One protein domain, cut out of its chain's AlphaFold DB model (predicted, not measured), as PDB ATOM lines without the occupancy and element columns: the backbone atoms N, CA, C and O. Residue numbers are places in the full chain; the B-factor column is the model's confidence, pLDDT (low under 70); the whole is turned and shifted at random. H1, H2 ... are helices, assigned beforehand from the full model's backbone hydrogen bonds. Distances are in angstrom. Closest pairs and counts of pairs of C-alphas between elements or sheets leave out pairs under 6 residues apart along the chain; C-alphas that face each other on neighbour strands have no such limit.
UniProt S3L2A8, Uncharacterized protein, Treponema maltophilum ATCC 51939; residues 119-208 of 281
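Overview. This is residues 119 to 208 of the 281 residues of an uncharacterized protein of Treponema maltophilum ATCC 51939 (UniProt S3L2A8). Four helices follow one another in a zigzag, each folding back on the one before, and the row of helices turns like an open U, with H1 and H4 as its two ends and H2 and H3 between them. The turn H3 to H4 sticks out at residues 182 to 187, of which 186 and 187 belong to H4, the longest helix. You are looking at 90 printed residues with four named helices, H1, H2, H3 and H4 along the chain, and no named strand; the class is all helix. The whole is compact, with a radius of gyration of the C-alphas of 13.1 A and spans of 35 by 27 by 26 A.

Along the chain. Begin at Lys 119, from which residues 119 to 126 lead to the first helix. Find C-alpha 127 at (193.550, 207.366, 223.118); here H1 begins, residues 127 to 137, 15.4 A from first to last C-alpha. Ten residues later look for H2, residues 148 to 161, 21.4 A long, which starts at C-alpha 148 at (203.043, 192.332, 219.839). Next comes H3, residues 168 to 179, 14.9 A long. Last is H4, residues 186 to 204, 26.6 A long, which ends at C-alpha 204 at (192.563, 217.430, 224.285).

Arrangement. Start with H1 and H2, a helical hairpin: they touch, closest at the C-alphas of Leu 133 and Ile 149, 6.9 A apart, and run opposite ways at a shallow tilt of 22 degrees. H2 and H3 are a second helical hairpin and touch, closest at the C-alphas of Ile 160 and Arg 168, 5.2 A apart. They run opposite ways at a tilt of 37 degrees, only just steep. H3 and H4 are a third helical hairpin and touch, closest at the C-alphas of Tyr 177 and Asp 189, 6.0 A apart, opposite ways at a shallow tilt of 27 degrees. H1 is apart from H3 and from H4, and H2 is apart from H4. In the backbones of H1, H3 and H4 you will find every O i to N i+4 pair within hydrogen-bond range; in H2 it is 8 of 10.

Size, cuts and confidence. Look for the two C-alphas farthest apart at Lys 119 and Asp 140, 36.8 A from each other. The printed part has no cut, and its three links between helices are short, none of them tight or long. In the B-factor column the mean pLDDT of the printed part is 88.9; residues 182 to 183 and 207 to 208 of this model are under 70.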
ATOM      1  N   LYS A 119     195.415 217.789 209.644       96.31
ATOM      2  CA  LYS A 119     194.124 218.051 210.286       96.31
ATOM      3  C   LYS A 119     194.243 217.844 211.792       96.31
ATOM      4  O   LYS A 119     194.583 216.748 212.233       96.31
ATOM      5  N   LYS A 120     193.919 218.875 212.568       96.06
ATOM      6  CA  LYS A 120     193.993 218.878 214.034       96.06
ATOM      7  C   LYS A 120     192.610 219.180 214.587       96.06
ATOM      8  O   LYS A 120     191.956 220.122 214.137       96.06
ATOM      9  N   ASP A 121     192.158 218.393 215.548       94.62
ATOM     10  CA  ASP A 121     190.883 218.608 216.221       94.62
ATOM     11  C   ASP A 121     190.986 218.280 217.719       94.62
ATOM     12  O   ASP A 121     192.042 217.910 218.224       94.62
ATOM     13  N   LYS A 122     189.887 218.474 218.453       94.94
ATOM     14  CA  LYS A 122     189.810 218.172 219.892       94.94
ATOM     15  C   LYS A 122     189.270 216.767 220.183       94.94
ATOM     16  O   LYS A 122     189.018 216.454 221.344       94.94
ATOM     17  N   ASN A 123     189.016 215.957 219.158       93.56
ATOM     18  CA  ASN A 123     188.537 214.595 219.331       93.56
ATOM     19  C   ASN A 123     189.734 213.667 219.541       93.56
ATOM     20  O   ASN A 123     190.577 213.521 218.662       93.56
ATOM     21  N   ASP A 124     189.797 213.018 220.696       91.06
ATOM     22  CA  ASP A 124     190.933 212.178 221.065       91.06
ATOM     23  C   ASP A 124     190.863 210.789 220.406       91.06
ATOM     24  O   ASP A 124     190.581 209.769 221.037       91.06
ATOM     25  N   ASN A 125     191.128 210.753 219.099       92.56
ATOM     26  CA  ASN A 125     191.321 209.518 218.339       92.56
ATOM     27  C   ASN A 125     192.655 208.814 218.660       92.56
ATOM     28  O   ASN A 125     192.876 207.691 218.211       92.56
ATOM     29  N   ILE A 126     193.529 209.449 219.443       92.75
ATOM     30  CA  ILE A 126     194.842 208.927 219.834       92.75
ATOM     31  C   ILE A 126     194.714 207.948 221.002       92.75
ATOM     32  O   ILE A 126     195.436 206.950 221.056       92.75
ATOM     33  N   LYS A 127     193.760 208.181 221.914       89.50
ATOM     34  CA  LYS A 127     193.550 207.366 223.118       89.50
ATOM     35  C   LYS A 127     193.517 205.861 222.852       89.50
ATOM     36  O   LYS A 127     194.110 205.100 223.607       89.50
ATOM     37  N   GLY A 128     192.859 205.427 221.774       91.19
ATOM     38  CA  GLY A 128     192.753 204.005 221.431       91.19
ATOM     39  C   GLY A 128     194.113 203.334 221.203       91.19
ATOM     40  O   GLY A 128     194.318 202.201 221.632       91.19
ATOM     41  N   TYR A 129     195.061 204.050 220.595       92.19
ATOM     42  CA  TYR A 129     196.431 203.573 220.397       92.19
ATOM     43  C   TYR A 129     197.185 203.458 221.721       92.19
ATOM     44  O   TYR A 129     197.827 202.445 221.989       92.19
ATOM     45  N   LEU A 130     197.066 204.478 222.569       88.75
ATOM     46  CA  LEU A 130     197.734 204.534 223.869       88.75
ATOM     47  C   LEU A 130     197.206 203.464 224.832       88.75
ATOM     48  O   LEU A 130     197.993 202.782 225.487       88.75
ATOM     49  N   ASP A 131     195.885 203.270 224.876       88.81
ATOM     50  CA  ASP A 131     195.247 202.209 225.658       88.81
ATOM     51  C   ASP A 131     195.721 200.823 225.191       88.81
ATOM     52  O   ASP A 131     196.026 199.962 226.017       88.81
ATOM     53  N   ALA A 132     195.831 200.612 223.872       91.75
ATOM     54  CA  ALA A 132     196.325 199.358 223.309       91.75
ATOM     55  C   ALA A 132     197.788 199.094 223.693       91.75
ATOM     56  O   ALA A 132     198.115 197.978 224.094       91.75
ATOM     57  N   LEU A 133     198.659 200.106 223.627       89.56
ATOM     58  CA  LEU A 133     200.057 199.986 224.054       89.56
ATOM     59  C   LEU A 133     200.154 199.638 225.544       89.56
ATOM     60  O   LEU A 133     200.858 198.703 225.918       89.56
ATOM     61  N   ILE A 134     199.395 200.322 226.401       88.56
ATOM     62  CA  ILE A 134     199.385 200.050 227.845       88.56
ATOM     63  C   ILE A 134     198.862 198.654 228.177       88.56
ATOM     64  O   ILE A 134     199.397 198.004 229.076       88.56
ATOM     65  N   LEU A 135     197.855 198.169 227.449       91.50
ATOM     66  CA  LEU A 135     197.369 196.801 227.605       91.50
ATOM     67  C   LEU A 135     198.488 195.783 227.347       91.50
ATOM     68  O   LEU A 135     198.605 194.814 228.091       91.50
ATOM     69  N   LEU A 136     199.322 196.016 226.329       92.25
ATOM     70  CA  LEU A 136     200.461 195.149 226.027       92.25
ATOM     71  C   LEU A 136     201.497 195.161 227.158       92.25
ATOM     72  O   LEU A 136     201.939 194.100 227.588       92.25
ATOM     73  N   PHE A 137     201.854 196.339 227.680       90.44
ATOM     74  CA  PHE A 137     202.848 196.456 228.753       90.44
ATOM     75  C   PHE A 137     202.388 195.871 230.093       90.44
ATOM     76  O   PHE A 137     203.227 195.362 230.835       90.44
ATOM     77  N   ASN A 138     201.085 195.923 230.385       92.12
ATOM     78  CA  ASN A 138     200.474 195.291 231.561       92.12
ATOM     79  C   ASN A 138     200.143 193.799 231.355       92.12
ATOM     80  O   ASN A 138     199.639 193.154 232.276       92.12
ATOM     81  N   GLY A 139     200.349 193.257 230.151       94.12
ATOM     82  CA  GLY A 139     200.126 191.847 229.852       94.12
ATOM     83  C   GLY A 139     201.227 190.947 230.414       94.12
ATOM     84  O   GLY A 139     202.298 191.403 230.799       94.12
ATOM     85  N   ASP A 140     200.990 189.636 230.431       96.38
ATOM     86  CA  ASP A 140     201.960 188.684 230.988       96.38
ATOM     87  C   ASP A 140     203.209 188.486 230.121       96.38
ATOM     88  O   ASP A 140     204.272 188.104 230.618       96.38
ATOM     89  N   GLU A 141     203.091 188.734 228.821       94.81
ATOM     90  CA  GLU A 141     204.158 188.531 227.851       94.81
ATOM     91  C   GLU A 141     204.939 189.822 227.606       94.81
ATOM     92  O   GLU A 141     204.366 190.905 227.541       94.81
ATOM     93  N   ASN A 142     206.257 189.713 227.417       91.38
ATOM     94  CA  ASN A 142     207.071 190.879 227.090       91.38
ATOM     95  C   ASN A 142     206.714 191.366 225.666       91.38
ATOM     96  O   ASN A 142     206.905 190.599 224.707       91.38
ATOM     97  N   PRO A 143     206.240 192.616 225.496       89.31
ATOM     98  CA  PRO A 143     205.761 193.107 224.206       89.31
ATOM     99  C   PRO A 143     206.862 193.241 223.147       89.31
ATOM    100  O   PRO A 143     206.583 193.115 221.953       89.31
ATOM    101  N   PHE A 144     208.118 193.412 223.567       86.31
ATOM    102  CA  PHE A 144     209.273 193.466 222.671       86.31
ATOM    103  C   PHE A 144     209.685 192.074 222.184       86.31
ATOM    104  O   PHE A 144     209.955 191.880 221.001       86.31
ATOM    105  N   VAL A 145     209.679 191.078 223.077       88.94
ATOM    106  CA  VAL A 145     210.055 189.693 222.731       88.94
ATOM    107  C   VAL A 145     209.011 189.060 221.816       88.94
ATOM    108  O   VAL A 145     209.352 188.419 220.823       88.94
ATOM    109  N   THR A 146     207.731 189.267 222.127       91.62
ATOM    110  CA  THR A 146     206.613 188.754 221.319       91.62
ATOM    111  C   THR A 146     206.364 189.565 220.056       91.62
ATOM    112  O   THR A 146     205.627 189.114 219.180       91.62
ATOM    113  N   LYS A 147     206.969 190.757 219.951       90.81
ATOM    114  CA  LYS A 147     206.727 191.738 218.884       90.81
ATOM    115  C   LYS A 147     205.254 192.142 218.761       90.81
ATOM    116  O   LYS A 147     204.828 192.622 217.714       90.81
ATOM    117  N   SER A 148     204.464 191.967 219.822       91.31
ATOM    118  CA  SER A 148     203.043 192.332 219.839       91.31
ATOM    119  C   SER A 148     202.836 193.842 219.690       91.31
ATOM    120  O   SER A 148     201.832 194.268 219.115       91.31
ATOM    121  N   ILE A 149     203.828 194.642 220.097       90.75
ATOM    122  CA  ILE A 149     203.855 196.092 219.887       90.75
ATOM    123  C   ILE A 149     203.840 196.479 218.403       90.75
ATOM    124  O   ILE A 149     203.184 197.454 218.034       90.75
ATOM    125  N   ASN A 150     204.462 195.675 217.530       92.12
ATOM    126  CA  ASN A 150     204.590 195.990 216.105       92.12
ATOM    127  C   ASN A 150     203.229 196.132 215.431       92.12
ATOM    128  O   ASN A 150     203.064 196.998 214.588       92.12
ATOM    129  N   LYS A 151     202.221 195.355 215.846       92.94
ATOM    130  CA  LYS A 151     200.869 195.470 215.283       92.94
ATOM    131  C   LYS A 151     200.278 196.867 215.489       92.94
ATOM    132  O   LYS A 151     199.615 197.387 214.595       92.94
ATOM    133  N   VAL A 152     200.496 197.460 216.664       94.06
ATOM    134  CA  VAL A 152     200.009 198.811 216.968       94.06
ATOM    135  C   VAL A 152     200.851 199.844 216.223       94.06
ATOM    136  O   VAL A 152     200.295 200.723 215.575       94.06
ATOM    137  N   VAL A 153     202.179 199.698 216.238       93.38
ATOM    138  CA  VAL A 153     203.111 200.609 215.549       93.38
ATOM    139  C   VAL A 153     202.898 200.616 214.032       93.38
ATOM    140  O   VAL A 153     202.926 201.681 213.421       93.38
ATOM    141  N   ASP A 154     202.623 199.466 213.419       94.50
ATOM    142  CA  ASP A 154     202.336 199.343 211.987       94.50
ATOM    143  C   ASP A 154     201.003 200.002 211.619       94.50
ATOM    144  O   ASP A 154     200.909 200.646 210.573       94.50
ATOM    145  N   GLN A 155     199.985 199.896 212.483       96.06
ATOM    146  CA  GLN A 155     198.726 200.617 212.288       96.06
ATOM    147  C   GLN A 155     198.944 202.131 212.372       96.06
ATOM    148  O   GLN A 155     198.487 202.859 211.497       96.06
ATOM    149  N   ILE A 156     199.695 202.598 213.375       96.00
ATOM    150  CA  ILE A 156     200.066 204.015 213.500       96.00
ATOM    151  C   ILE A 156     200.809 204.469 212.237       96.00
ATOM    152  O   ILE A 156     200.471 205.506 211.674       96.00
ATOM    153  N   LYS A 157     201.770 203.675 211.747       94.88
ATOM    154  CA  LYS A 157     202.524 203.957 210.517       94.88
ATOM    155  C   LYS A 157     201.626 204.080 209.281       94.88
ATOM    156  O   LYS A 157     201.916 204.872 208.387       94.88
ATOM    157  N   TRP A 158     200.554 203.297 209.207       95.44
ATOM    158  CA  TRP A 158     199.567 203.410 208.135       95.44
ATOM    159  C   TRP A 158     198.752 204.701 208.254       95.44
ATOM    160  O   TRP A 158     198.608 205.436 207.278       95.44
ATOM    161  N   ASP A 159     198.274 205.005 209.458       96.81
ATOM    162  CA  ASP A 159     197.425 206.162 209.739       96.81
ATOM    163  C   ASP A 159     198.153 207.501 209.548       96.81
ATOM    164  O   ASP A 159     197.560 208.451 209.039       96.81
ATOM    165  N   ILE A 160     199.448 207.591 209.882       96.25
ATOM    166  CA  ILE A 160     200.244 208.813 209.645       96.25
ATOM    167  C   ILE A 160     200.392 209.146 208.154       96.25
ATOM    168  O   ILE A 160     200.523 210.323 207.798       96.25
ATOM    169  N   GLY A 161     200.340 208.129 207.288       95.12
ATOM    170  CA  GLY A 161     200.385 208.283 205.836       95.12
ATOM    171  C   GLY A 161     199.044 208.663 205.206       95.12
ATOM    172  O   GLY A 161     199.014 209.096 204.053       95.12
ATOM    173  N   ASP A 162     197.929 208.544 205.937       96.12
ATOM    174  CA  ASP A 162     196.605 208.919 205.445       96.12
ATOM    175  C   ASP A 162     196.277 210.383 205.811       96.12
ATOM    176  O   ASP A 162     195.964 210.685 206.967       96.12
ATOM    177  N   PRO A 163     196.246 211.322 204.842       94.00
ATOM    178  CA  PRO A 163     195.949 212.736 205.104       94.00
ATOM    179  C   PRO A 163     194.509 212.988 205.590       94.00
ATOM    180  O   PRO A 163     194.126 214.122 205.901       94.00
ATOM    181  N   ARG A 164     193.659 211.955 205.621       94.94
ATOM    182  CA  ARG A 164     192.298 212.037 206.159       94.94
ATOM    183  C   ARG A 164     192.254 211.857 207.673       94.94
ATOM    184  O   ARG A 164     191.301 212.353 208.270       94.94
ATOM    185  N   VAL A 165     193.248 211.195 208.267       96.50
ATOM    186  CA  VAL A 165     193.326 210.956 209.712       96.50
ATOM    187  C   VAL A 165     193.633 212.269 210.434       96.50
ATOM    188  O   VAL A 165     194.534 213.018 210.048       96.50
ATOM    189  N   THR A 166     192.857 212.572 211.473       96.81
ATOM    190  CA  THR A 166     193.070 213.751 212.319       96.81
ATOM    191  C   THR A 166     194.112 213.461 213.398       96.81
ATOM    192  O   THR A 166     194.327 212.310 213.773       96.81
ATOM    193  N   ASN A 167     194.800 214.499 213.878       96.12
ATOM    194  CA  ASN A 167     195.807 214.433 214.948       96.12
ATOM    195  C   ASN A 167     197.000 213.502 214.646       96.12
ATOM    196  O   ASN A 167     197.671 213.005 215.553       96.12
ATOM    197  N   ARG A 168     197.285 213.260 213.360       96.00
ATOM    198  CA  ARG A 168     198.373 212.374 212.926       96.00
ATOM    199  C   ARG A 168     199.780 212.884 213.255       96.00
ATOM    200  O   ARG A 168     200.724 212.111 213.188       96.00
ATOM    201  N   ASP A 169     199.930 214.145 213.645       95.31
ATOM    202  CA  ASP A 169     201.161 214.684 214.233       95.31
ATOM    203  C   ASP A 169     201.496 214.031 215.581       95.31
ATOM    204  O   ASP A 169     202.645 213.674 215.827       95.31
ATOM    205  N   ILE A 170     200.484 213.771 216.414       94.62
ATOM    206  CA  ILE A 170     200.660 213.041 217.678       94.62
ATOM    207  C   ILE A 170     200.984 211.567 217.393       94.62
ATOM    208  O   ILE A 170     201.899 211.003 217.994       94.62
ATOM    209  N   LEU A 171     200.280 210.949 216.435       94.94
ATOM    210  CA  LEU A 171     200.583 209.585 215.974       94.94
ATOM    211  C   LEU A 171     202.009 209.467 215.434       94.94
ATOM    212  O   LEU A 171     202.683 208.478 215.707       94.94
ATOM    213  N   TYR A 172     202.478 210.479 214.704       95.25
ATOM    214  CA  TYR A 172     203.841 210.521 214.199       95.25
ATOM    215  C   TYR A 172     204.863 210.521 215.325       95.25
ATOM    216  O   TYR A 172     205.789 209.722 215.274       95.25
ATOM    217  N   GLY A 173     204.662 211.326 216.370       92.44
ATOM    218  CA  GLY A 173     205.524 211.278 217.547       92.44
ATOM    219  C   GLY A 173     205.547 209.889 218.203       92.44
ATOM    220  O   GLY A 173     206.617 209.370 218.509       92.44
ATOM    221  N   ILE A 174     204.385 209.246 218.369       91.25
ATOM    222  CA  ILE A 174     204.304 207.893 218.955       91.25
ATOM    223  C   ILE A 174     205.029 206.866 218.071       91.25
ATOM    224  O   ILE A 174     205.752 206.006 218.580       91.25
ATOM    225  N   TRP A 175     204.857 206.947 216.748       92.81
ATOM    226  CA  TRP A 175     205.582 206.105 215.795       92.81
ATOM    227  C   TRP A 175     207.082 206.368 215.837       92.81
ATOM    228  O   TRP A 175     207.861 205.421 215.784       92.81
ATOM    229  N   LEU A 176     207.494 207.627 215.954       90.25
ATOM    230  CA  LEU A 176     208.896 207.996 216.025       90.25
ATOM    231  C   LEU A 176     209.543 207.404 217.280       90.25
ATOM    232  O   LEU A 176     210.615 206.821 217.183       90.25
ATOM    233  N   TYR A 177     208.846 207.450 218.415       87.06
ATOM    234  CA  TYR A 177     209.291 206.845 219.666       87.06
ATOM    235  C   TYR A 177     209.458 205.315 219.558       87.06
ATOM    236  O   TYR A 177     210.562 204.789 219.701       87.06
ATOM    237  N   TYR A 178     208.385 204.581 219.235       85.12
ATOM    238  CA  TYR A 178     208.406 203.108 219.232       85.12
ATOM    239  C   TYR A 178     209.019 202.468 217.988       85.12
ATOM    240  O   TYR A 178     209.511 201.342 218.039       85.12
ATOM    241  N   GLY A 179     208.906 203.138 216.848       82.44
ATOM    242  CA  GLY A 179     209.319 202.624 215.548       82.44
ATOM    243  C   GLY A 179     210.747 202.998 215.169       82.44
ATOM    244  O   GLY A 179     211.304 202.348 214.284       82.44
ATOM    245  N   VAL A 180     211.329 204.023 215.807       80.38
ATOM    246  CA  VAL A 180     212.649 204.558 215.448       80.38
ATOM    247  C   VAL A 180     213.524 204.783 216.686       80.38
ATOM    248  O   VAL A 180     214.526 204.091 216.842       80.38
ATOM    249  N   ALA A 181     213.160 205.715 217.567       71.56
ATOM    250  CA  ALA A 181     214.055 206.357 218.531       71.56
ATOM    251  C   ALA A 181     214.606 205.439 219.634       71.56
ATOM    252  O   ALA A 181     215.810 205.505 219.899       71.56
ATOM    253  N   GLN A 182     213.795 204.505 220.158       65.25
ATOM    254  CA  GLN A 182     214.207 203.561 221.213       65.25
ATOM    255  C   GLN A 182     215.467 202.739 220.876       65.25
ATOM    256  O   GLN A 182     216.069 202.120 221.754       65.25
ATOM    257  N   GLN A 183     215.866 202.683 219.602       67.00
ATOM    258  CA  GLN A 183     217.037 201.934 219.145       67.00
ATOM    259  C   GLN A 183     218.316 202.781 219.063       67.00
ATOM    260  O   GLN A 183     219.383 202.211 218.833       67.00
ATOM    261  N   PHE A 184     218.235 204.108 219.238       71.81
ATOM    262  CA  PHE A 184     219.332 205.020 218.889       71.81
ATOM    263  C   PHE A 184     219.726 206.020 219.981       71.81
ATOM    264  O   PHE A 184     220.923 206.188 220.201       71.81
ATOM    265  N   SER A 185     218.781 206.686 220.658       76.69
ATOM    266  CA  SER A 185     219.122 207.740 221.632       76.69
ATOM    267  C   SER A 185     218.029 207.960 222.682       76.69
ATOM    268  O   SER A 185     216.879 208.244 222.354       76.69
ATOM    269  N   SER A 186     218.426 207.906 223.958       75.00
ATOM    270  CA  SER A 186     217.575 208.275 225.096       75.00
ATOM    271  C   SER A 186     217.213 209.762 225.120       75.00
ATOM    272  O   SER A 186     216.166 210.145 225.637       75.00
ATOM    273  N   GLU A 187     218.079 210.614 224.577       80.00
ATOM    274  CA  GLU A 187     217.847 212.047 224.430       80.00
ATOM    275  C   GLU A 187     216.740 212.303 223.404       80.00
ATOM    276  O   GLU A 187     215.814 213.061 223.691       80.00
ATOM    277  N   LEU A 188     216.786 211.613 222.258       83.25
ATOM    278  CA  LEU A 188     215.729 211.671 221.248       83.25
ATOM    279  C   LEU A 188     214.387 211.212 221.824       83.25
ATOM    280  O   LEU A 188     213.376 211.891 221.657       83.25
ATOM    281  N   ASP A 189     214.388 210.089 222.543       80.62
ATOM    282  CA  ASP A 189     213.214 209.577 223.248       80.62
ATOM    283  C   ASP A 189     212.600 210.645 224.165       80.62
ATOM    284  O   ASP A 189     211.400 210.916 224.103       80.62
ATOM    285  N   PHE A 190     213.426 211.303 224.981       79.12
ATOM    286  CA  PHE A 190     212.975 212.355 225.887       79.12
ATOM    287  C   PHE A 190     212.394 213.571 225.149       79.12
ATOM    288  O   PHE A 190     211.318 214.052 225.523       79.12
ATOM    289  N   MET A 191     213.064 214.052 224.095       84.31
ATOM    290  CA  MET A 191     212.587 215.173 223.272       84.31
ATOM    291  C   MET A 191     211.219 214.863 222.656       84.31
ATOM    292  O   MET A 191     210.285 215.660 222.755       84.31
ATOM    293  N   ILE A 192     211.073 213.664 222.084       86.62
ATOM    294  CA  ILE A 192     209.839 213.207 221.447       86.62
ATOM    295  C   ILE A 192     208.682 213.161 222.442       86.62
ATOM    296  O   ILE A 192     207.608 213.708 222.182       86.62
ATOM    297  N   LEU A 193     208.891 212.501 223.581       82.25
ATOM    298  CA  LEU A 193     207.840 212.295 224.573       82.25
ATOM    299  C   LEU A 193     207.385 213.618 225.196       82.25
ATOM    300  O   LEU A 193     206.183 213.818 225.364       82.25
ATOM    301  N   THR A 194     208.324 214.526 225.471       82.19
ATOM    302  CA  THR A 194     208.034 215.856 226.029       82.19
ATOM    303  C   THR A 194     207.149 216.672 225.089       82.19
ATOM    304  O   THR A 194     206.150 217.259 225.517       82.19
ATOM    305  N   GLU A 195     207.468 216.681 223.793       86.94
ATOM    306  CA  GLU A 195     206.692 217.439 222.809       86.94
ATOM    307  C   GLU A 195     205.302 216.819 222.589       86.94
ATOM    308  O   GLU A 195     204.292 217.527 222.606       86.94
ATOM    309  N   ILE A 196     205.211 215.485 222.484       87.94
ATOM    310  CA  ILE A 196     203.922 214.776 222.398       87.94
ATOM    311  C   ILE A 196     203.051 215.084 223.611       87.94
ATOM    312  O   ILE A 196     201.857 215.345 223.458       87.94
ATOM    313  N   GLU A 197     203.625 215.036 224.812       85.00
ATOM    314  CA  GLU A 197     202.909 215.295 226.052       85.00
ATOM    315  C   GLU A 197     202.274 216.684 226.042       85.00
ATOM    316  O   GLU A 197     201.074 216.825 226.308       85.00
ATOM    317  N   LYS A 198     203.078 217.700 225.723       87.31
ATOM    318  CA  LYS A 198     202.640 219.092 225.638       87.31
ATOM    319  C   LYS A 198     201.484 219.233 224.651       87.31
ATOM    320  O   LYS A 198     200.410 219.704 225.029       87.31
ATOM    321  N   ILE A 199     201.658 218.741 223.422       90.88
ATOM    322  CA  ILE A 199     200.641 218.836 222.368       90.88
ATOM    323  C   ILE A 199     199.361 218.106 222.772       90.88
ATOM    324  O   ILE A 199     198.260 218.627 222.584       90.88
ATOM    325  N   TYR A 200     199.481 216.906 223.339       90.00
ATOM    326  CA  TYR A 200     198.340 216.092 223.742       90.00
ATOM    327  C   TYR A 200     197.525 216.775 224.850       90.00
ATOM    328  O   TYR A 200     196.298 216.886 224.744       90.00
ATOM    329  N   LYS A 201     198.199 217.292 225.890       87.25
ATOM    330  CA  LYS A 201     197.570 218.047 226.987       87.25
ATOM    331  C   LYS A 201     196.832 219.277 226.472       87.25
ATOM    332  O   LYS A 201     195.664 219.478 226.813       87.25
ATOM    333  N   GLU A 202     197.496 220.078 225.642       91.19
ATOM    334  CA  GLU A 202     196.933 221.306 225.081       91.19
ATOM    335  C   GLU A 202     195.732 221.016 224.173       91.19
ATOM    336  O   GLU A 202     194.682 221.655 224.293       91.19
ATOM    337  N   ARG A 203     195.851 220.021 223.285       93.06
ATOM    338  CA  ARG A 203     194.842 219.739 222.260       93.06
ATOM    339  C   ARG A 203     193.567 219.125 222.821       93.06
ATOM    340  O   ARG A 203     192.470 219.543 222.445       93.06
ATOM    341  N   PHE A 204     193.702 218.167 223.732       91.62
ATOM    342  CA  PHE A 204     192.563 217.430 224.285       91.62
ATOM    343  C   PHE A 204     192.108 217.954 225.649       91.62
ATOM    344  O   PHE A 204     191.163 217.414 226.227       91.62
ATOM    345  N   ASN A 205     192.740 219.020 226.158       85.94
ATOM    346  CA  ASN A 205     192.471 219.599 227.478       85.94
ATOM    347  C   ASN A 205     192.527 218.539 228.598       85.94
ATOM    348  O   ASN A 205     191.724 218.541 229.536       85.94
ATOM    349  N   GLN A 206     193.462 217.597 228.467       78.88
ATOM    350  CA  GLN A 206     193.672 216.521 229.427       78.88
ATOM    351  C   GLN A 206     194.690 216.970 230.472       78.88
ATOM    352  O   GLN A 206     195.764 217.466 230.146       78.88
ATOM    353  N   LYS A 207     194.352 216.784 231.750       61.41
ATOM    354  CA  LYS A 207     195.278 217.061 232.863       61.41
ATOM    355  C   LYS A 207     196.221 215.897 233.139       61.41
ATOM    356  O   LYS A 207     197.279 216.101 233.722       61.41
ATOM    357  N   VAL A 208     195.810 214.691 232.754       59.53
ATOM    358  CA  VAL A 208     196.522 213.447 233.023       59.53
ATOM    359  C   VAL A 208     197.156 212.973 231.726       59.53
ATOM    360  O   VAL A 208     196.474 212.787 230.721       59.53
TER     361      VAL A 208